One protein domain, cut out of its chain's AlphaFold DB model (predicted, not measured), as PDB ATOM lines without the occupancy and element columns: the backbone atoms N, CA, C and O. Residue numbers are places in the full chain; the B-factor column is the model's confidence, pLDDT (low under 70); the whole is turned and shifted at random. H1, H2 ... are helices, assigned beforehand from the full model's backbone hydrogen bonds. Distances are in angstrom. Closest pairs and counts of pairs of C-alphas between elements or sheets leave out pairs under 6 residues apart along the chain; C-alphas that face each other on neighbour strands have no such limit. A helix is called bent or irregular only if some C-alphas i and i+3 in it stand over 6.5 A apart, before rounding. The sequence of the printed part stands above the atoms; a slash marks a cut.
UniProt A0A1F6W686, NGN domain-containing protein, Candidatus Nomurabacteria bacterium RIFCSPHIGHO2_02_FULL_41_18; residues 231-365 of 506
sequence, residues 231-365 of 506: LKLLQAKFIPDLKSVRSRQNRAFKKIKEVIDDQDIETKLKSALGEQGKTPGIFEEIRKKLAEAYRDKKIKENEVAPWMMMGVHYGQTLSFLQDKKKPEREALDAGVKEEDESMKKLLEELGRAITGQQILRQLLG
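Overview. This is residues 231 to 365 of the 506 residues of the protein "NGN domain-containing protein" of Candidatus Nomurabacteria bacterium RIFCSPHIGHO2_02_FULL_41_18 (UniProt A0A1F6W686). Two long helices, H1 and H7, cross near their middles and make the core, with H6 across one end and the hairpin of H2 and H3 packed on the other. The short helices H4 and H5 pack on H1. The printed part has 135 residues with seven named helices, H1 to H7 in order, and no named strand: all helix, compact, radius of gyration of the C-alphas 16.5 A, spans 49 by 37 by 23 A.

Arrangement. H1, residues 231 to 260, is the hub, touching six helices; it has a kink of 45 degrees near residue 238 and is irregular, C-alphas 236 and 239 being 7.3 A apart. Its residues 239 to 249 touch residues 346 to 357 of H7, residues 341 to 364, at a steep tilt of 38 degrees, the same way; the closest C-alphas, of Arg 246 and Ala 353, are 5.9 A apart. H6, residues 327 to 337, touches residues 233 to 238 of H1, about perpendicular at 89 degrees, closest C-alphas Leu 234 and Glu 328, 5.6 A. H2, residues 265 to 274, and H3, residues 282 to 295, form a helical hairpin, closest C-alphas Leu 269 and Phe 283, 7.2 A. Residues 283 to 287 of H3 touch residues 362 to 364 of H7, closest C-alphas Arg 287 and Leu 363, 5.9 A. H4, residues 301 to 304, touches residues 251 to 256 of H1, closest C-alphas Ala 252 and Val 304, 4.3 A. H5, residues 314 to 322, touches residues 238 to 245 of H1, closest C-alphas Asp 241 and Thr 317, 6.5 A. Every O i to N i+4 pair is within hydrogen-bond range in H2, H3, H5, H6 and H7; H1 has 23 of 26, and H4 is too short for one.

Along the chain. H1 starts at C-alpha 231 (-40.481, 25.751, 21.862) and is 39.7 A long; H7 is 34.5 A and ends at C-alpha 364 (-16.190, 50.393, 16.420).

Size, cuts and confidence. The C-alphas farthest apart, of Asp 296 and Glu 338, are 52.5 A apart. The printed part has no cut and no long link. Mean pLDDT of the printed part is 80.4; residues 274 to 281, 309 to 313, 315 and 365 are under 70.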
ATOM      1  N   LEU A 231     -40.525  24.691  20.858       82.06
ATOM      2  CA  LEU A 231     -40.481  25.751  21.862       82.06
ATOM      3  C   LEU A 231     -39.523  25.402  23.009       82.06
ATOM      4  O   LEU A 231     -38.713  26.242  23.395       82.06
ATOM      5  N   LYS A 232     -39.556  24.163  23.515       80.44
ATOM      6  CA  LYS A 232     -38.620  23.692  24.551       80.44
ATOM      7  C   LYS A 232     -37.167  23.766  24.089       80.44
ATOM      8  O   LYS A 232     -36.314  24.237  24.839       80.44
ATOM      9  N   LEU A 233     -36.892  23.346  22.853       81.75
ATOM     10  CA  LEU A 233     -35.558  23.422  22.257       81.75
ATOM     11  C   LEU A 233     -35.052  24.874  22.194       81.75
ATOM     12  O   LEU A 233     -33.927  25.166  22.598       81.75
ATOM     13  N   LEU A 234     -35.908  25.801  21.759       83.50
ATOM     14  CA  LEU A 234     -35.579  27.225  21.710       83.50
ATOM     15  C   LEU A 234     -35.399  27.834  23.109       83.50
ATOM     16  O   LEU A 234     -34.472  28.614  23.325       83.50
ATOM     17  N   GLN A 235     -36.242  27.467  24.074       86.75
ATOM     18  CA  GLN A 235     -36.166  27.955  25.455       86.75
ATOM     19  C   GLN A 235     -34.903  27.493  26.187       86.75
ATOM     20  O   GLN A 235     -34.392  28.239  27.020       86.75
ATOM     21  N   ALA A 236     -34.382  26.307  25.869       81.19
ATOM     22  CA  ALA A 236     -33.209  25.755  26.539       81.19
ATOM     23  C   ALA A 236     -31.937  26.586  26.308       81.19
ATOM     24  O   ALA A 236     -31.090  26.668  27.196       81.19
ATOM     25  N   LYS A 237     -31.787  27.190  25.120       81.50
ATOM     26  CA  LYS A 237     -30.539  27.869  24.745       81.50
ATOM     27  C   LYS A 237     -30.727  29.087  23.849       81.50
ATOM     28  O   LYS A 237     -30.212  30.154  24.161       81.50
ATOM     29  N   PHE A 238     -31.510  28.959  22.780       86.06
ATOM     30  CA  PHE A 238     -31.662  30.007  21.768       86.06
ATOM     31  C   PHE A 238     -32.258  31.311  22.323       86.06
ATOM     32  O   PHE A 238     -31.698  32.385  22.118       86.06
ATOM     33  N   ILE A 239     -33.375  31.235  23.054       91.00
ATOM     34  CA  ILE A 239     -34.056  32.411  23.620       91.00
ATOM     35  C   ILE A 239     -33.191  33.101  24.694       91.00
ATOM     36  O   ILE A 239     -33.038  34.323  24.619       91.00
ATOM     37  N   PRO A 240     -32.601  32.386  25.678       88.88
ATOM     38  CA  PRO A 240     -31.658  32.988  26.623       88.88
ATOM     39  C   PRO A 240     -30.470  33.680  25.943       88.88
ATOM     40  O   PRO A 240     -30.134  34.812  26.297       88.88
ATOM     41  N   ASP A 241     -29.875  33.034  24.939       88.31
ATOM     42  CA  ASP A 241     -28.736  33.569  24.192       88.31
ATOM     43  C   ASP A 241     -29.114  34.835  23.417       88.31
ATOM     44  O   ASP A 241     -28.411  35.848  23.496       88.31
ATOM     45  N   LEU A 242     -30.262  34.824  22.734       90.12
ATOM     46  CA  LEU A 242     -30.784  35.987  22.022       90.12
ATOM     47  C   LEU A 242     -31.060  37.154  22.980       90.12
ATOM     48  O   LEU A 242     -30.621  38.279  22.724       90.12
ATOM     49  N   LYS A 243     -31.704  36.894  24.125       90.44
ATOM     50  CA  LYS A 243     -31.937  37.907  25.169       90.44
ATOM     51  C   LYS A 243     -30.629  38.473  25.719       90.44
ATOM     52  O   LYS A 243     -30.516  39.686  25.900       90.44
ATOM     53  N   SER A 244     -29.631  37.623  25.956       88.06
ATOM     54  CA  SER A 244     -28.303  38.032  26.428       88.06
ATOM     55  C   SER A 244     -27.605  38.951  25.421       88.06
ATOM     56  O   SER A 244     -27.111  40.018  25.799       88.06
ATOM     57  N   VAL A 245     -27.625  38.590  24.132       88.44
ATOM     58  CA  VAL A 245     -27.081  39.421  23.047       88.44
ATOM     59  C   VAL A 245     -27.795  40.772  22.994       88.44
ATOM     60  O   VAL A 245     -27.137  41.813  23.051       88.44
ATOM     61  N   ARG A 246     -29.134  40.773  22.952       90.00
ATOM     62  CA  ARG A 246     -29.947  41.998  22.878       90.00
ATOM     63  C   ARG A 246     -29.727  42.912  24.077       90.00
ATOM     64  O   ARG A 246     -29.538  44.110  23.897       90.00
ATOM     65  N   SER A 247     -29.683  42.363  25.289       89.44
ATOM     66  CA  SER A 247     -29.432  43.132  26.515       89.44
ATOM     67  C   SER A 247     -28.106  43.895  26.449       89.44
ATOM     68  O   SER A 247     -28.043  45.081  26.776       89.44
ATOM     69  N   ARG A 248     -27.046  43.254  25.949       86.44
ATOM     70  CA  ARG A 248     -25.725  43.887  25.819       86.44
ATOM     71  C   ARG A 248     -25.686  44.934  24.716       86.44
ATOM     72  O   ARG A 248     -25.107  45.994  24.926       86.44
ATOM     73  N   GLN A 249     -26.320  44.664  23.576       88.56
ATOM     74  CA  GLN A 249     -26.460  45.655  22.509       88.56
ATOM     75  C   GLN A 249     -27.217  46.887  22.996       88.56
ATOM     76  O   GLN A 249     -26.768  48.002  22.764       88.56
ATOM     77  N   ASN A 250     -28.316  46.698  23.728       90.50
ATOM     78  CA  ASN A 250     -29.096  47.802  24.280       90.50
ATOM     79  C   ASN A 250     -28.263  48.651  25.253       90.50
ATOM     80  O   ASN A 250     -28.351  49.873  25.215       90.50
ATOM     81  N   ARG A 251     -27.419  48.030  26.092       89.44
ATOM     82  CA  ARG A 251     -26.479  48.766  26.959       89.44
ATOM     83  C   ARG A 251     -25.457  49.563  26.148       89.44
ATOM     84  O   ARG A 251     -25.247  50.733  26.451       89.44
ATOM     85  N   ALA A 252     -24.882  48.962  25.106       88.44
ATOM     86  CA  ALA A 252     -23.933  49.640  24.227       88.44
ATOM     87  C   ALA A 252     -24.572  50.836  23.508       88.44
ATOM     88  O   ALA A 252     -24.033  51.939  23.553       88.44
ATOM     89  N   PHE A 253     -25.758  50.660  22.918       90.00
ATOM     90  CA  PHE A 253     -26.491  51.756  22.283       90.00
ATOM     91  C   PHE A 253     -26.895  52.839  23.278       90.00
ATOM     92  O   PHE A 253     -26.778  54.016  22.951       90.00
ATOM     93  N   LYS A 254     -27.304  52.477  24.500       90.88
ATOM     94  CA  LYS A 254     -27.574  53.454  25.559       90.88
ATOM     95  C   LYS A 254     -26.329  54.291  25.864       90.88
ATOM     96  O   LYS A 254     -26.423  55.512  25.902       90.88
ATOM     97  N   LYS A 255     -25.161  53.657  26.004       88.75
ATOM     98  CA  LYS A 255     -23.905  54.375  26.250       88.75
ATOM     99  C   LYS A 255     -23.516  55.283  25.082       88.75
ATOM    100  O   LYS A 255     -23.086  56.406  25.307       88.75
ATOM    101  N   ILE A 256     -23.711  54.833  23.842       88.25
ATOM    102  CA  ILE A 256     -23.479  55.661  22.649       88.25
ATOM    103  C   ILE A 256     -24.418  56.877  22.649       88.25
ATOM    104  O   ILE A 256     -23.949  57.988  22.433       88.25
ATOM    105  N   LYS A 257     -25.709  56.696  22.954       89.00
ATOM    106  CA  LYS A 257     -26.679  57.801  23.070       89.00
ATOM    107  C   LYS A 257     -26.255  58.839  24.107       89.00
ATOM    108  O   LYS A 257     -26.290  60.024  23.808       89.00
ATOM    109  N   GLU A 258     -25.806  58.396  25.282       87.56
ATOM    110  CA  GLU A 258     -25.323  59.280  26.356       87.56
ATOM    111  C   GLU A 258     -24.107  60.124  25.938       87.56
ATOM    112  O   GLU A 258     -23.965  61.252  26.390       87.56
ATOM    113  N   VAL A 259     -23.217  59.584  25.101       86.06
ATOM    114  CA  VAL A 259     -21.994  60.285  24.665       86.06
ATOM    115  C   VAL A 259     -22.249  61.243  23.515       86.06
ATOM    116  O   VAL A 259     -21.637  62.304  23.448       86.06
ATOM    117  N   ILE A 260     -23.096  60.831  22.575       84.81
ATOM    118  CA  ILE A 260     -23.400  61.614  21.377       84.81
ATOM    119  C   ILE A 260     -24.441  62.699  21.670       84.81
ATOM    120  O   ILE A 260     -24.514  63.661  20.911       84.81
ATOM    121  N   ASP A 261     -25.197  62.548  22.761       84.56
ATOM    122  CA  ASP A 261     -26.327  63.403  23.132       84.56
ATOM    123  C   ASP A 261     -27.394  63.463  22.020       84.56
ATOM    124  O   ASP A 261     -27.900  64.511  21.634       84.56
ATOM    125  N   ASP A 262     -27.705  62.292  21.451       83.19
ATOM    126  CA  ASP A 262     -28.710  62.126  20.396       83.19
ATOM    127  C   ASP A 262     -29.571  60.888  20.682       83.19
ATOM    128  O   ASP A 262     -29.118  59.739  20.591       83.19
ATOM    129  N   GLN A 263     -30.836  61.117  21.037       80.88
ATOM    130  CA  GLN A 263     -31.789  60.059  21.386       80.88
ATOM    131  C   GLN A 263     -32.166  59.174  20.184       80.88
ATOM    132  O   GLN A 263     -32.438  57.975  20.362       80.88
ATOM    133  N   ASP A 264     -32.088  59.721  18.968       84.38
ATOM    134  CA  ASP A 264     -32.492  59.074  17.715       84.38
ATOM    135  C   ASP A 264     -31.329  58.402  16.979       84.38
ATOM    136  O   ASP A 264     -31.505  57.839  15.893       84.38
ATOM    137  N   ILE A 265     -30.135  58.398  17.580       81.75
ATOM    138  CA  ILE A 265     -28.909  57.918  16.936       81.75
ATOM    139  C   ILE A 265     -29.026  56.479  16.424       81.75
ATOM    140  O   ILE A 265     -28.532  56.156  15.352       81.75
ATOM    141  N   GLU A 266     -29.730  55.605  17.148       80.44
ATOM    142  CA  GLU A 266     -29.910  54.204  16.756       80.44
ATOM    143  C   GLU A 266     -30.766  54.074  15.487       80.44
ATOM    144  O   GLU A 266     -30.480  53.234  14.635       80.44
ATOM    145  N   THR A 267     -31.791  54.916  15.338       82.00
ATOM    146  CA  THR A 267     -32.649  54.957  14.148       82.00
ATOM    147  C   THR A 267     -31.881  55.535  12.963       82.00
ATOM    148  O   THR A 267     -31.872  54.929  11.895       82.00
ATOM    149  N   LYS A 268     -31.141  56.633  13.172       81.69
ATOM    150  CA  LYS A 268     -30.276  57.244  12.147       81.69
ATOM    151  C   LYS A 268     -29.212  56.265  11.640       81.69
ATOM    152  O   LYS A 268     -29.013  56.134  10.436       81.69
ATOM    153  N   LEU A 269     -28.576  55.523  12.548       83.62
ATOM    154  CA  LEU A 269     -27.588  54.490  12.223       83.62
ATOM    155  C   LEU A 269     -28.194  53.297  11.473       83.62
ATOM    156  O   LEU A 269     -27.545  52.749  10.583       83.62
ATOM    157  N   LYS A 270     -29.426  52.892  11.810       82.56
ATOM    158  CA  LYS A 270     -30.155  51.843  11.078       82.56
ATOM    159  C   LYS A 270     -30.470  52.274   9.650       82.56
ATOM    160  O   LYS A 270     -30.193  51.506   8.734       82.56
ATOM    161  N   SER A 271     -30.992  53.486   9.457       80.50
ATOM    162  CA  SER A 271     -31.275  54.024   8.120       80.50
ATOM    163  C   SER A 271     -29.996  54.136   7.285       80.50
ATOM    164  O   SER A 271     -29.945  53.643   6.161       80.50
ATOM    165  N   ALA A 272     -28.914  54.651   7.879       76.69
ATOM    166  CA  ALA A 272     -27.615  54.773   7.217       76.69
ATOM    167  C   ALA A 272     -26.964  53.418   6.858       76.69
ATOM    168  O   ALA A 272     -26.137  53.362   5.950       76.69
ATOM    169  N   LEU A 273     -27.312  52.321   7.548       75.25
ATOM    170  CA  LEU A 273     -26.841  50.970   7.207       75.25
ATOM    171  C   LEU A 273     -27.498  50.437   5.918       75.25
ATOM    172  O   LEU A 273     -26.851  49.710   5.165       75.25
ATOM    173  N   GLY A 274     -28.769  50.781   5.674       63.00
ATOM    174  CA  GLY A 274     -29.528  50.359   4.488       63.00
ATOM    175  C   GLY A 274     -29.217  51.173   3.229       63.00
ATOM    176  O   GLY A 274     -29.338  50.664   2.117       63.00
ATOM    177  N   GLU A 275     -28.756  52.411   3.392       63.22
ATOM    178  CA  GLU A 275     -28.409  53.337   2.310       63.22
ATOM    179  C   GLU A 275     -26.909  53.298   1.963       63.22
ATOM    180  O   GLU A 275     -26.240  54.338   1.911       63.22
ATOM    181  N   GLN A 276     -26.348  52.102   1.729       47.88
ATOM    182  CA  GLN A 276     -24.965  51.979   1.251       47.88
ATOM    183  C   GLN A 276     -24.790  52.772  -0.057       47.88
ATOM    184  O   GLN A 276     -25.211  52.338  -1.125       47.88
ATOM    185  N   GLY A 277     -24.184  53.958   0.053       48.25
ATOM    186  CA  GLY A 277     -23.870  54.853  -1.063       48.25
ATOM    187  C   GLY A 277     -24.423  56.285  -0.980       48.25
ATOM    188  O   GLY A 277     -24.014  57.086  -1.815       48.25
ATOM    189  N   LYS A 278     -25.299  56.650  -0.021       47.06
ATOM    190  CA  LYS A 278     -25.927  58.001   0.006       47.06
ATOM    191  C   LYS A 278     -25.680  58.875   1.243       47.06
ATOM    192  O   LYS A 278     -25.782  60.092   1.123       47.06
ATOM    193  N   THR A 279     -25.262  58.324   2.382       49.06
ATOM    194  CA  THR A 279     -24.863  59.122   3.566       49.06
ATOM    195  C   THR A 279     -23.419  58.832   3.981       49.06
ATOM    196  O   THR A 279     -23.189  57.952   4.812       49.06
ATOM    197  N   PRO A 280     -22.419  59.563   3.449       50.34
ATOM    198  CA  PRO A 280     -21.009  59.310   3.755       50.34
ATOM    199  C   PRO A 280     -20.562  59.741   5.166       50.34
ATOM    200  O   PRO A 280     -19.454  59.411   5.564       50.34
ATOM    201  N   GLY A 281     -21.373  60.473   5.941       67.19
ATOM    202  CA  GLY A 281     -20.873  61.189   7.130       67.19
ATOM    203  C   GLY A 281     -21.188  60.589   8.504       67.19
ATOM    204  O   GLY A 281     -20.363  60.685   9.408       67.19
ATOM    205  N   ILE A 282     -22.356  59.961   8.696       78.06
ATOM    206  CA  ILE A 282     -22.901  59.717  10.050       78.06
ATOM    207  C   ILE A 282     -22.059  58.728  10.866       78.06
ATOM    208  O   ILE A 282     -21.716  59.005  12.015       78.06
ATOM    209  N   PHE A 283     -21.683  57.582  10.287       78.88
ATOM    210  CA  PHE A 283     -20.856  56.602  11.000       78.88
ATOM    211  C   PHE A 283     -19.477  57.174  11.358       78.88
ATOM    212  O   PHE A 283     -18.952  56.860  12.423       78.88
ATOM    213  N   GLU A 284     -18.889  58.006  10.496       77.25
ATOM    214  CA  GLU A 284     -17.564  58.584  10.724       77.25
ATOM    215  C   GLU A 284     -17.594  59.735  11.740       77.25
ATOM    216  O   GLU A 284     -16.709  59.835  12.591       77.25
ATOM    217  N   GLU A 285     -18.637  60.562  11.710       80.88
ATOM    218  CA  GLU A 285     -18.867  61.624  12.690       80.88
ATOM    219  C   GLU A 285     -19.044  61.047  14.100       80.88
ATOM    220  O   GLU A 285     -18.372  61.465  15.047       80.88
ATOM    221  N   ILE A 286     -19.892  60.024  14.234       83.56
ATOM    222  CA  ILE A 286     -20.120  59.339  15.511       83.56
ATOM    223  C   ILE A 286     -18.836  58.651  15.979       83.56
ATOM    224  O   ILE A 286     -18.506  58.713  17.163       83.56
ATOM    225  N   ARG A 287     -18.065  58.038  15.070       82.12
ATOM    226  CA  ARG A 287     -16.748  57.470  15.398       82.12
ATOM    227  C   ARG A 287     -15.796  58.506  15.983       82.12
ATOM    228  O   ARG A 287     -15.176  58.227  17.004       82.12
ATOM    229  N   LYS A 288     -15.689  59.691  15.372       79.69
ATOM    230  CA  LYS A 288     -14.824  60.779  15.863       79.69
ATOM    231  C   LYS A 288     -15.220  61.201  17.281       79.69
ATOM    232  O   LYS A 288     -14.368  61.193  18.167       79.69
ATOM    233  N   LYS A 289     -16.516  61.420  17.524       83.00
ATOM    234  CA  LYS A 289     -17.058  61.754  18.855       83.00
ATOM    235  C   LYS A 289     -16.803  60.654  19.897       83.00
ATOM    236  O   LYS A 289     -16.388  60.941  21.017       83.00
ATOM    237  N   LEU A 290     -16.988  59.381  19.534       83.00
ATOM    238  CA  LEU A 290     -16.680  58.251  20.422       83.00
ATOM    239  C   LEU A 290     -15.176  58.149  20.732       83.00
ATOM    240  O   LEU A 290     -14.805  57.842  21.865       83.00
ATOM    241  N   ALA A 291     -14.304  58.425  19.758       78.00
ATOM    242  CA  ALA A 291     -12.854  58.416  19.955       78.00
ATOM    243  C   ALA A 291     -12.387  59.542  20.894       78.00
ATOM    244  O   ALA A 291     -11.519  59.313  21.737       78.00
ATOM    245  N   GLU A 292     -12.973  60.736  20.786       81.31
ATOM    246  CA  GLU A 292     -12.734  61.853  21.711       81.31
ATOM    247  C   GLU A 292     -13.210  61.520  23.126       81.31
ATOM    248  O   GLU A 292     -12.430  61.601  24.073       81.31
ATOM    249  N   ALA A 293     -14.442  61.022  23.272       82.44
ATOM    250  CA  ALA A 293     -14.978  60.608  24.567       82.44
ATOM    251  C   ALA A 293     -14.135  59.512  25.241       82.44
ATOM    252  O   ALA A 293     -14.006  59.485  26.467       82.44
ATOM    253  N   TYR A 294     -13.530  58.619  24.455       78.31
ATOM    254  CA  TYR A 294     -12.595  57.626  24.973       78.31
ATOM    255  C   TYR A 294     -11.267  58.245  25.436       78.31
ATOM    256  O   TYR A 294     -10.781  57.901  26.515       78.31
ATOM    257  N   ARG A 295     -10.680  59.180  24.667       77.25
ATOM    258  CA  ARG A 295      -9.463  59.914  25.082       77.25
ATOM    259  C   ARG A 295      -9.690  60.688  26.380       77.25
ATOM    260  O   ARG A 295      -8.830  60.658  27.257       77.25
ATOM    261  N   ASP A 296     -10.872  61.279  26.523       80.88
ATOM    262  CA  ASP A 296     -11.322  61.997  27.719       80.88
ATOM    263  C   ASP A 296     -11.693  61.069  28.889       80.88
ATOM    264  O   ASP A 296     -12.086  61.543  29.954       80.88
ATOM    265  N   LYS A 297     -11.603  59.740  28.716       79.38
ATOM    266  CA  LYS A 297     -12.011  58.718  29.698       79.38
ATOM    267  C   LYS A 297     -13.488  58.799  30.121       79.38
ATOM    268  O   LYS A 297     -13.846  58.292  31.183       79.38
ATOM    269  N   LYS A 298     -14.360  59.384  29.290       80.69
ATOM    270  CA  LYS A 298     -15.821  59.441  29.506       80.69
ATOM    271  C   LYS A 298     -16.512  58.102  29.217       80.69
ATOM    272  O   LYS A 298     -17.607  57.863  29.723       80.69
ATOM    273  N   ILE A 299     -15.872  57.233  28.428       83.50
ATOM    274  CA  ILE A 299     -16.317  55.860  28.147       83.50
ATOM    275  C   ILE A 299     -15.163  54.864  28.154       83.50
ATOM    276  O   ILE A 299     -14.029  55.206  27.819       83.50
ATOM    277  N   LYS A 300     -15.471  53.607  28.477       80.69
ATOM    278  CA  LYS A 300     -14.575  52.459  28.313       80.69
ATOM    279  C   LYS A 300     -14.980  51.629  27.096       80.69
ATOM    280  O   LYS A 300     -16.151  51.528  26.740       80.69
ATOM    281  N   GLU A 301     -14.004  50.973  26.479       73.31
ATOM    282  CA  GLU A 301     -14.206  50.197  25.250       73.31
ATOM    283  C   GLU A 301     -15.223  49.058  25.443       73.31
ATOM    284  O   GLU A 301     -16.095  48.842  24.606       73.31
ATOM    285  N   ASN A 302     -15.195  48.390  26.597       75.88
ATOM    286  CA  ASN A 302     -16.129  47.318  26.951       75.88
ATOM    287  C   ASN A 302     -17.579  47.785  27.202       75.88
ATOM    288  O   ASN A 302     -18.474  46.941  27.251       75.88
ATOM    289  N   GLU A 303     -17.828  49.090  27.360       81.00
ATOM    290  CA  GLU A 303     -19.179  49.646  27.523       81.00
ATOM    291  C   GLU A 303     -19.900  49.818  26.183       81.00
ATOM    292  O   GLU A 303     -21.126  49.748  26.137       81.00
ATOM    293  N   VAL A 304     -19.148  50.005  25.094       80.31
ATOM    294  CA  VAL A 304     -19.683  50.214  23.739       80.31
ATOM    295  C   VAL A 304     -19.412  49.035  22.799       80.31
ATOM    296  O   VAL A 304     -20.157  48.859  21.840       80.31
ATOM    297  N   ALA A 305     -18.418  48.184  23.095       79.81
ATOM    298  CA  ALA A 305     -18.084  46.969  22.349       79.81
ATOM    299  C   ALA A 305     -18.461  45.696  23.143       79.81
ATOM    300  O   ALA A 305     -17.645  45.174  23.911       79.81
ATOM    301  N   PRO A 306     -19.667  45.120  22.939       76.00
ATOM    302  CA  PRO A 306     -20.138  43.951  23.687       76.00
ATOM    303  C   PRO A 306     -19.245  42.705  23.635       76.00
ATOM    304  O   PRO A 306     -19.359  41.831  24.494       76.00
ATOM    305  N   TRP A 307     -18.382  42.603  22.621       75.38
ATOM    306  CA  TRP A 307     -17.441  41.497  22.430       75.38
ATOM    307  C   TRP A 307     -16.139  41.636  23.233       75.38
ATOM    308  O   TRP A 307     -15.400  40.662  23.314       75.38
ATOM    309  N   MET A 308     -15.870  42.800  23.836       71.50
ATOM    310  CA  MET A 308     -14.669  43.065  24.648       71.50
ATOM    311  C   MET A 308     -14.889  42.834  26.155       71.50
ATOM    312  O   MET A 308     -13.969  43.000  26.953       71.50
ATOM    313  N   MET A 309     -16.101  42.464  26.586       65.25
ATOM    314  CA  MET A 309     -16.378  42.153  27.995       65.25
ATOM    315  C   MET A 309     -15.714  40.825  28.405       65.25
ATOM    316  O   MET A 309     -16.013  39.777  27.831       65.25
ATOM    317  N   MET A 310     -14.838  40.865  29.420       46.81
ATOM    318  CA  MET A 310     -14.140  39.683  29.947       46.81
ATOM    319  C   MET A 310     -15.126  38.602  30.417       46.81
ATOM    320  O   MET A 310     -16.096  38.893  31.116       46.81
ATOM    321  N   GLY A 311     -14.856  37.351  30.029       51.97
ATOM    322  CA  GLY A 311     -15.599  36.164  30.462       51.97
ATOM    323  C   GLY A 311     -16.712  35.666  29.534       51.97
ATOM    324  O   GLY A 311     -17.441  34.767  29.947       51.97
ATOM    325  N   VAL A 312     -16.902  36.201  28.311       50.69
ATOM    326  CA  VAL A 312     -18.059  35.786  27.489       50.69
ATOM    327  C   VAL A 312     -17.826  35.660  25.980       50.69
ATOM    328  O   VAL A 312     -17.412  36.586  25.290       50.69
ATOM    329  N   HIS A 313     -18.289  34.530  25.448       67.00
ATOM    330  CA  HIS A 313     -18.362  34.135  24.043       67.00
ATOM    331  C   HIS A 313     -19.403  34.899  23.186       67.00
ATOM    332  O   HIS A 313     -20.039  34.294  22.333       67.00
ATOM    333  N   TYR A 314     -19.590  36.218  23.344       70.25
ATOM    334  CA  TYR A 314     -20.637  36.990  22.632       70.25
ATOM    335  C   TYR A 314     -20.622  36.784  21.101       70.25
ATOM    336  O   TYR A 314     -21.664  36.560  20.483       70.25
ATOM    337  N   GLY A 315     -19.434  36.800  20.485       65.06
ATOM    338  CA  GLY A 315     -19.287  36.544  19.049       65.06
ATOM    339  C   GLY A 315     -19.643  35.109  18.644       65.06
ATOM    340  O   GLY A 315     -20.228  34.901  17.583       65.06
ATOM    341  N   GLN A 316     -19.347  34.122  19.494       70.75
ATOM    342  CA  GLN A 316     -19.712  32.728  19.230       70.75
ATOM    343  C   GLN A 316     -21.206  32.490  19.471       70.75
ATOM    344  O   GLN A 316     -21.815  31.746  18.712       70.75
ATOM    345  N   THR A 317     -21.811  33.157  20.459       78.00
ATOM    346  CA  THR A 317     -23.258  33.139  20.709       78.00
ATOM    347  C   THR A 317     -24.019  33.686  19.509       78.00
ATOM    348  O   THR A 317     -24.940  33.044  19.020       78.00
ATOM    349  N   LEU A 318     -23.604  34.832  18.961       75.69
ATOM    350  CA  LEU A 318     -24.249  35.380  17.770       75.69
ATOM    351  C   LEU A 318     -24.039  34.487  16.534       75.69
ATOM    352  O   LEU A 318     -24.970  34.300  15.758       75.69
ATOM    353  N   SER A 319     -22.849  33.897  16.377       76.38
ATOM    354  CA  SER A 319     -22.575  32.914  15.318       76.38
ATOM    355  C   SER A 319     -23.479  31.679  15.438       76.38
ATOM    356  O   SER A 319     -24.073  31.252  14.454       76.38
ATOM    357  N   PHE A 320     -23.669  31.162  16.656       81.12
ATOM    358  CA  PHE A 320     -24.609  30.079  16.949       81.12
ATOM    359  C   PHE A 320     -26.054  30.448  16.583       81.12
ATOM    360  O   PHE A 320     -26.715  29.669  15.904       81.12
ATOM    361  N   LEU A 321     -26.523  31.641  16.967       81.00
ATOM    362  CA  LEU A 321     -27.880  32.112  16.662       81.00
ATOM    363  C   LEU A 321     -28.134  32.307  15.155       81.00
ATOM    364  O   LEU A 321     -29.276  32.222  14.710       81.00
ATOM    365  N   GLN A 322     -27.091  32.585  14.365       80.25
ATOM    366  CA  GLN A 322     -27.181  32.790  12.913       80.25
ATOM    367  C   GLN A 322     -27.002  31.503  12.095       80.25
ATOM    368  O   GLN A 322     -27.362  31.473  10.914       80.25
ATOM    369  N   ASP A 323     -26.432  30.451  12.685       82.44
ATOM    370  CA  ASP A 323     -26.103  29.219  11.976       82.44
ATOM    371  C   ASP A 323     -27.373  28.429  11.626       82.44
ATOM    372  O   ASP A 323     -27.968  27.744  12.457       82.44
ATOM    373  N   LYS A 324     -27.763  28.498  10.348       80.12
ATOM    374  CA  LYS A 324     -28.928  27.798   9.778       80.12
ATOM    375  C   LYS A 324     -28.858  26.274   9.864       80.12
ATOM    376  O   LYS A 324     -29.852  25.630   9.575       80.12
ATOM    377  N   LYS A 325     -27.708  25.703  10.237       74.75
ATOM    378  CA  LYS A 325     -27.524  24.255  10.414       74.75
ATOM    379  C   LYS A 325     -27.717  23.806  11.862       74.75
ATOM    380  O   LYS A 325     -27.461  22.646  12.179       74.75
ATOM    381  N   LYS A 326     -28.052  24.726  12.772       79.69
ATOM    382  CA  LYS A 326     -28.322  24.394  14.172       79.69
ATOM    383  C   LYS A 326     -29.775  23.967  14.341       79.69
ATOM    384  O   LYS A 326     -30.652  24.632  13.790       79.69
ATOM    385  N   PRO A 327     -30.039  22.922  15.145       75.25
ATOM    386  CA  PRO A 327     -31.390  22.404  15.332       75.25
ATOM    387  C   PRO A 327     -32.335  23.469  15.907       75.25
ATOM    388  O   PRO A 327     -33.509  23.507  15.557       75.25
ATOM    389  N   GLU A 328     -31.830  24.394  16.726       85.75
ATOM    390  CA  GLU A 328     -32.594  25.538  17.224       85.75
ATOM    391  C   GLU A 328     -33.003  26.495  16.093       85.75
ATOM    392  O   GLU A 328     -34.141  26.961  16.046       85.75
ATOM    393  N   ARG A 329     -32.098  26.775  15.146       87.69
ATOM    394  CA  ARG A 329     -32.384  27.673  14.022       87.69
ATOM    395  C   ARG A 329     -33.347  27.033  13.024       87.69
ATOM    396  O   ARG A 329     -34.257  27.718  12.558       87.69
ATOM    397  N   GLU A 330     -33.187  25.737  12.762       85.19
ATOM    398  CA  GLU A 330     -34.113  24.938  11.953       85.19
ATOM    399  C   GLU A 330     -35.509  24.882  12.588       85.19
ATOM    400  O   GLU A 330     -36.505  25.065  11.892       85.19
ATOM    401  N   ALA A 331     -35.597  24.706  13.912       83.06
ATOM    402  CA  ALA A 331     -36.864  24.726  14.640       83.06
ATOM    403  C   ALA A 331     -37.572  26.088  14.552       83.06
ATOM    404  O   ALA A 331     -38.790  26.126  14.371       83.06
ATOM    405  N   LEU A 332     -36.819  27.190  14.637       87.25
ATOM    406  CA  LEU A 332     -37.348  28.542  14.451       87.25
ATOM    407  C   LEU A 332     -37.886  28.742  13.025       87.25
ATOM    408  O   LEU A 332     -39.018  29.188  12.858       87.25
ATOM    409  N   ASP A 333     -37.112  28.371  12.000       88.50
ATOM    410  CA  ASP A 333     -37.530  28.505  10.595       88.50
ATOM    411  C   ASP A 333     -38.733  27.611  10.256       88.50
ATOM    412  O   ASP A 333     -39.627  28.031   9.522       88.50
ATOM    413  N   ALA A 334     -38.791  26.396  10.809       83.00
ATOM    414  CA  ALA A 334     -39.937  25.505  10.652       83.00
ATOM    415  C   ALA A 334     -41.209  26.104  11.269       83.00
ATOM    416  O   ALA A 334     -42.253  26.102  10.626       83.00
ATOM    417  N   GLY A 335     -41.116  26.679  12.473       85.25
ATOM    418  CA  GLY A 335     -42.252  27.345  13.112       85.25
ATOM    419  C   GLY A 335     -42.749  28.573  12.342       85.25
ATOM    420  O   GLY A 335     -43.952  28.794  12.256       85.25
ATOM    421  N   VAL A 336     -41.848  29.340  11.720       87.94
ATOM    422  CA  VAL A 336     -42.225  30.483  10.868       87.94
ATOM    423  C   VAL A 336     -42.957  30.038   9.600       87.94
ATOM    424  O   VAL A 336     -43.926  30.685   9.209       87.94
ATOM    425  N   LYS A 337     -42.533  28.932   8.972       89.00
ATOM    426  CA  LYS A 337     -43.232  28.350   7.807       89.00
ATOM    427  C   LYS A 337     -44.639  27.859   8.141       89.00
ATOM    428  O   LYS A 337     -45.500  27.880   7.277       89.00
ATOM    429  N   GLU A 338     -44.857  27.440   9.382       84.81
ATOM    430  CA  GLU A 338     -46.173  27.067   9.917       84.81
ATOM    431  C   GLU A 338     -46.961  28.279  10.445       84.81
ATOM    432  O   GLU A 338     -47.919  28.124  11.197       84.81
ATOM    433  N   GLU A 339     -46.537  29.491  10.081       85.75
ATOM    434  CA  GLU A 339     -47.167  30.761  10.437       85.75
ATOM    435  C   GLU A 339     -47.261  31.051  11.945       85.75
ATOM    436  O   GLU A 339     -48.004  31.945  12.351       85.75
ATOM    437  N   ASP A 340     -46.454  30.387  12.780       86.38
ATOM    438  CA  ASP A 340     -46.449  30.602  14.227       86.38
ATOM    439  C   ASP A 340     -45.971  32.019  14.598       86.38
ATOM    440  O   ASP A 340     -44.792  32.365  14.470       86.38
ATOM    441  N   GLU A 341     -46.891  32.830  15.123       88.62
ATOM    442  CA  GLU A 341     -46.647  34.220  15.525       88.62
ATOM    443  C   GLU A 341     -45.546  34.387  16.582       88.62
ATOM    444  O   GLU A 341     -44.798  35.367  16.563       88.62
ATOM    445  N   SER A 342     -45.388  33.428  17.498       87.62
ATOM    446  CA  SER A 342     -44.314  33.491  18.496       87.62
ATOM    447  C   SER A 342     -42.935  33.306  17.855       87.62
ATOM    448  O   SER A 342     -41.973  33.985  18.222       87.62
ATOM    449  N   MET A 343     -42.855  32.442  16.843       90.19
ATOM    450  CA  MET A 343     -41.627  32.140  16.111       90.19
ATOM    451  C   MET A 343     -41.270  33.270  15.143       90.19
ATOM    452  O   MET A 343     -40.103  33.650  15.055       90.19
ATOM    453  N   LYS A 344     -42.268  33.885  14.493       91.75
ATOM    454  CA  LYS A 344     -42.082  35.109  13.691       91.75
ATOM    455  C   LYS A 344     -41.461  36.232  14.525       91.75
ATOM    456  O   LYS A 344     -40.427  36.774  14.140       91.75
ATOM    457  N   LYS A 345     -42.002  36.501  15.720       93.19
ATOM    458  CA  LYS A 345     -41.448  37.508  16.644       93.19
ATOM    459  C   LYS A 345     -40.004  37.203  17.054       93.19
ATOM    460  O   LYS A 345     -39.170  38.104  17.061       93.19
ATOM    461  N   LEU A 346     -39.679  35.944  17.346       91.62
ATOM    462  CA  LEU A 346     -38.302  35.539  17.666       91.62
ATOM    463  C   LEU A 346     -37.344  35.721  16.479       91.62
ATOM    464  O   LEU A 346     -36.197  36.130  16.672       91.62
ATOM    465  N   LEU A 347     -37.802  35.451  15.254       92.38
ATOM    466  CA  LEU A 347     -37.017  35.682  14.043       92.38
ATOM    467  C   LEU A 347     -36.769  37.179  13.805       92.38
ATOM    468  O   LEU A 347     -35.649  37.570  13.469       92.38
ATOM    469  N   GLU A 348     -37.772  38.025  14.029       92.81
ATOM    470  CA  GLU A 348     -37.610  39.481  13.981       92.81
ATOM    471  C   GLU A 348     -36.626  39.983  15.043       92.81
ATOM    472  O   GLU A 348     -35.760  40.812  14.751       92.81
ATOM    473  N   GLU A 349     -36.711  39.471  16.274       92.06
ATOM    474  CA  GLU A 349     -35.766  39.801  17.343       92.06
ATOM    475  C   GLU A 349     -34.334  39.380  16.995       92.06
ATOM    476  O   GLU A 349     -33.393  40.145  17.246       92.06
ATOM    477  N   LEU A 350     -34.157  38.210  16.371       90.88
ATOM    478  CA  LEU A 350     -32.872  37.790  15.819       90.88
ATOM    479  C   LEU A 350     -32.395  38.776  14.748       90.88
ATOM    480  O   LEU A 350     -31.251  39.221  14.811       90.88
ATOM    481  N   GLY A 351     -33.257  39.167  13.807       88.31
ATOM    482  CA  GLY A 351     -32.942  40.177  12.793       88.31
ATOM    483  C   GLY A 351     -32.441  41.479  13.420       88.31
ATOM    484  O   GLY A 351     -31.360  41.961  13.082       88.31
ATOM    485  N   ARG A 352     -33.147  41.984  14.440       89.06
ATOM    486  CA  ARG A 352     -32.730  43.167  15.216       89.06
ATOM    487  C   ARG A 352     -31.378  42.963  15.903       89.06
ATOM    488  O   ARG A 352     -30.589  43.907  15.968       89.06
ATOM    489  N   ALA A 353     -31.088  41.762  16.410       87.75
ATOM    490  CA  ALA A 353     -29.787  41.435  16.992       87.75
ATOM    491  C   ALA A 353     -28.661  41.445  15.943       87.75
ATOM    492  O   ALA A 353     -27.573  41.959  16.207       87.75
ATOM    493  N   ILE A 354     -28.909  40.915  14.744       85.81
ATOM    494  CA  ILE A 354     -27.939  40.901  13.641       85.81
ATOM    495  C   ILE A 354     -27.637  42.333  13.186       85.81
ATOM    496  O   ILE A 354     -26.472  42.733  13.166       85.81
ATOM    497  N   THR A 355     -28.675  43.123  12.903       85.19
ATOM    498  CA  THR A 355     -28.542  44.528  12.491       85.19
ATOM    499  C   THR A 355     -27.842  45.360  13.563       85.19
ATOM    500  O   THR A 355     -26.909  46.101  13.261       85.19
ATOM    501  N   GLY A 356     -28.224  45.197  14.834       85.44
ATOM    502  CA  GLY A 356     -27.566  45.878  15.949       85.44
ATOM    503  C   GLY A 356     -26.069  45.569  16.017       85.44
ATOM    504  O   GLY A 356     -25.260  46.472  16.224       85.44
ATOM    505  N   GLN A 357     -25.674  44.317  15.763       84.44
ATOM    506  CA  GLN A 357     -24.260  43.954  15.720       84.44
ATOM    507  C   GLN A 357     -23.526  44.580  14.534       84.44
ATOM    508  O   GLN A 357     -22.377  44.995  14.690       84.44
ATOM    509  N   GLN A 358     -24.149  44.611  13.355       82.25
ATOM    510  CA  GLN A 358     -23.558  45.218  12.162       82.25
ATOM    511  C   GLN A 358     -23.279  46.704  12.392       82.25
ATOM    512  O   GLN A 358     -22.159  47.144  12.146       82.25
ATOM    513  N   ILE A 359     -24.237  47.434  12.970       83.62
ATOM    514  CA  ILE A 359     -24.069  48.848  13.334       83.62
ATOM    515  C   ILE A 359     -22.901  49.024  14.306       83.62
ATOM    516  O   ILE A 359     -22.019  49.842  14.060       83.62
ATOM    517  N   LEU A 360     -22.852  48.238  15.389       82.44
ATOM    518  CA  LEU A 360     -21.774  48.349  16.376       82.44
ATOM    519  C   LEU A 360     -20.402  48.012  15.775       82.44
ATOM    520  O   LEU A 360     -19.437  48.712  16.062       82.44
ATOM    521  N   ARG A 361     -20.290  46.986  14.917       77.56
ATOM    522  CA  ARG A 361     -19.030  46.668  14.213       77.56
ATOM    523  C   ARG A 361     -18.642  47.745  13.211       77.56
ATOM    524  O   ARG A 361     -17.463  48.039  13.079       77.56
ATOM    525  N   GLN A 362     -19.605  48.340  12.515       77.81
ATOM    526  CA  GLN A 362     -19.322  49.438  11.601       77.81
ATOM    527  C   GLN A 362     -18.925  50.700  12.365       77.81
ATOM    528  O   GLN A 362     -18.088  51.445  11.878       77.81
ATOM    529  N   LEU A 363     -19.452  50.952  13.561       77.81
ATOM    530  CA  LEU A 363     -18.990  52.052  14.406       77.81
ATOM    531  C   LEU A 363     -17.600  51.781  14.986       77.81
ATOM    532  O   LEU A 363     -16.730  52.627  14.892       77.81
ATOM    533  N   LEU A 364     -17.364  50.614  15.567       73.44
ATOM    534  CA  LEU A 364     -16.190  50.393  16.420       73.44
ATOM    535  C   LEU A 364     -15.051  49.637  15.719       73.44
ATOM    536  O   LEU A 364     -13.943  49.568  16.243       73.44
ATOM    537  N   GLY A 365     -15.311  49.090  14.532       59.88
ATOM    538  CA  GLY A 365     -14.410  48.201  13.804       59.88
ATOM    539  C   GLY A 365     -14.498  46.742  14.267       59.88
ATOM    540  O   GLY A 365     -15.024  46.413  15.333       59.88
TER     541      GLY A 365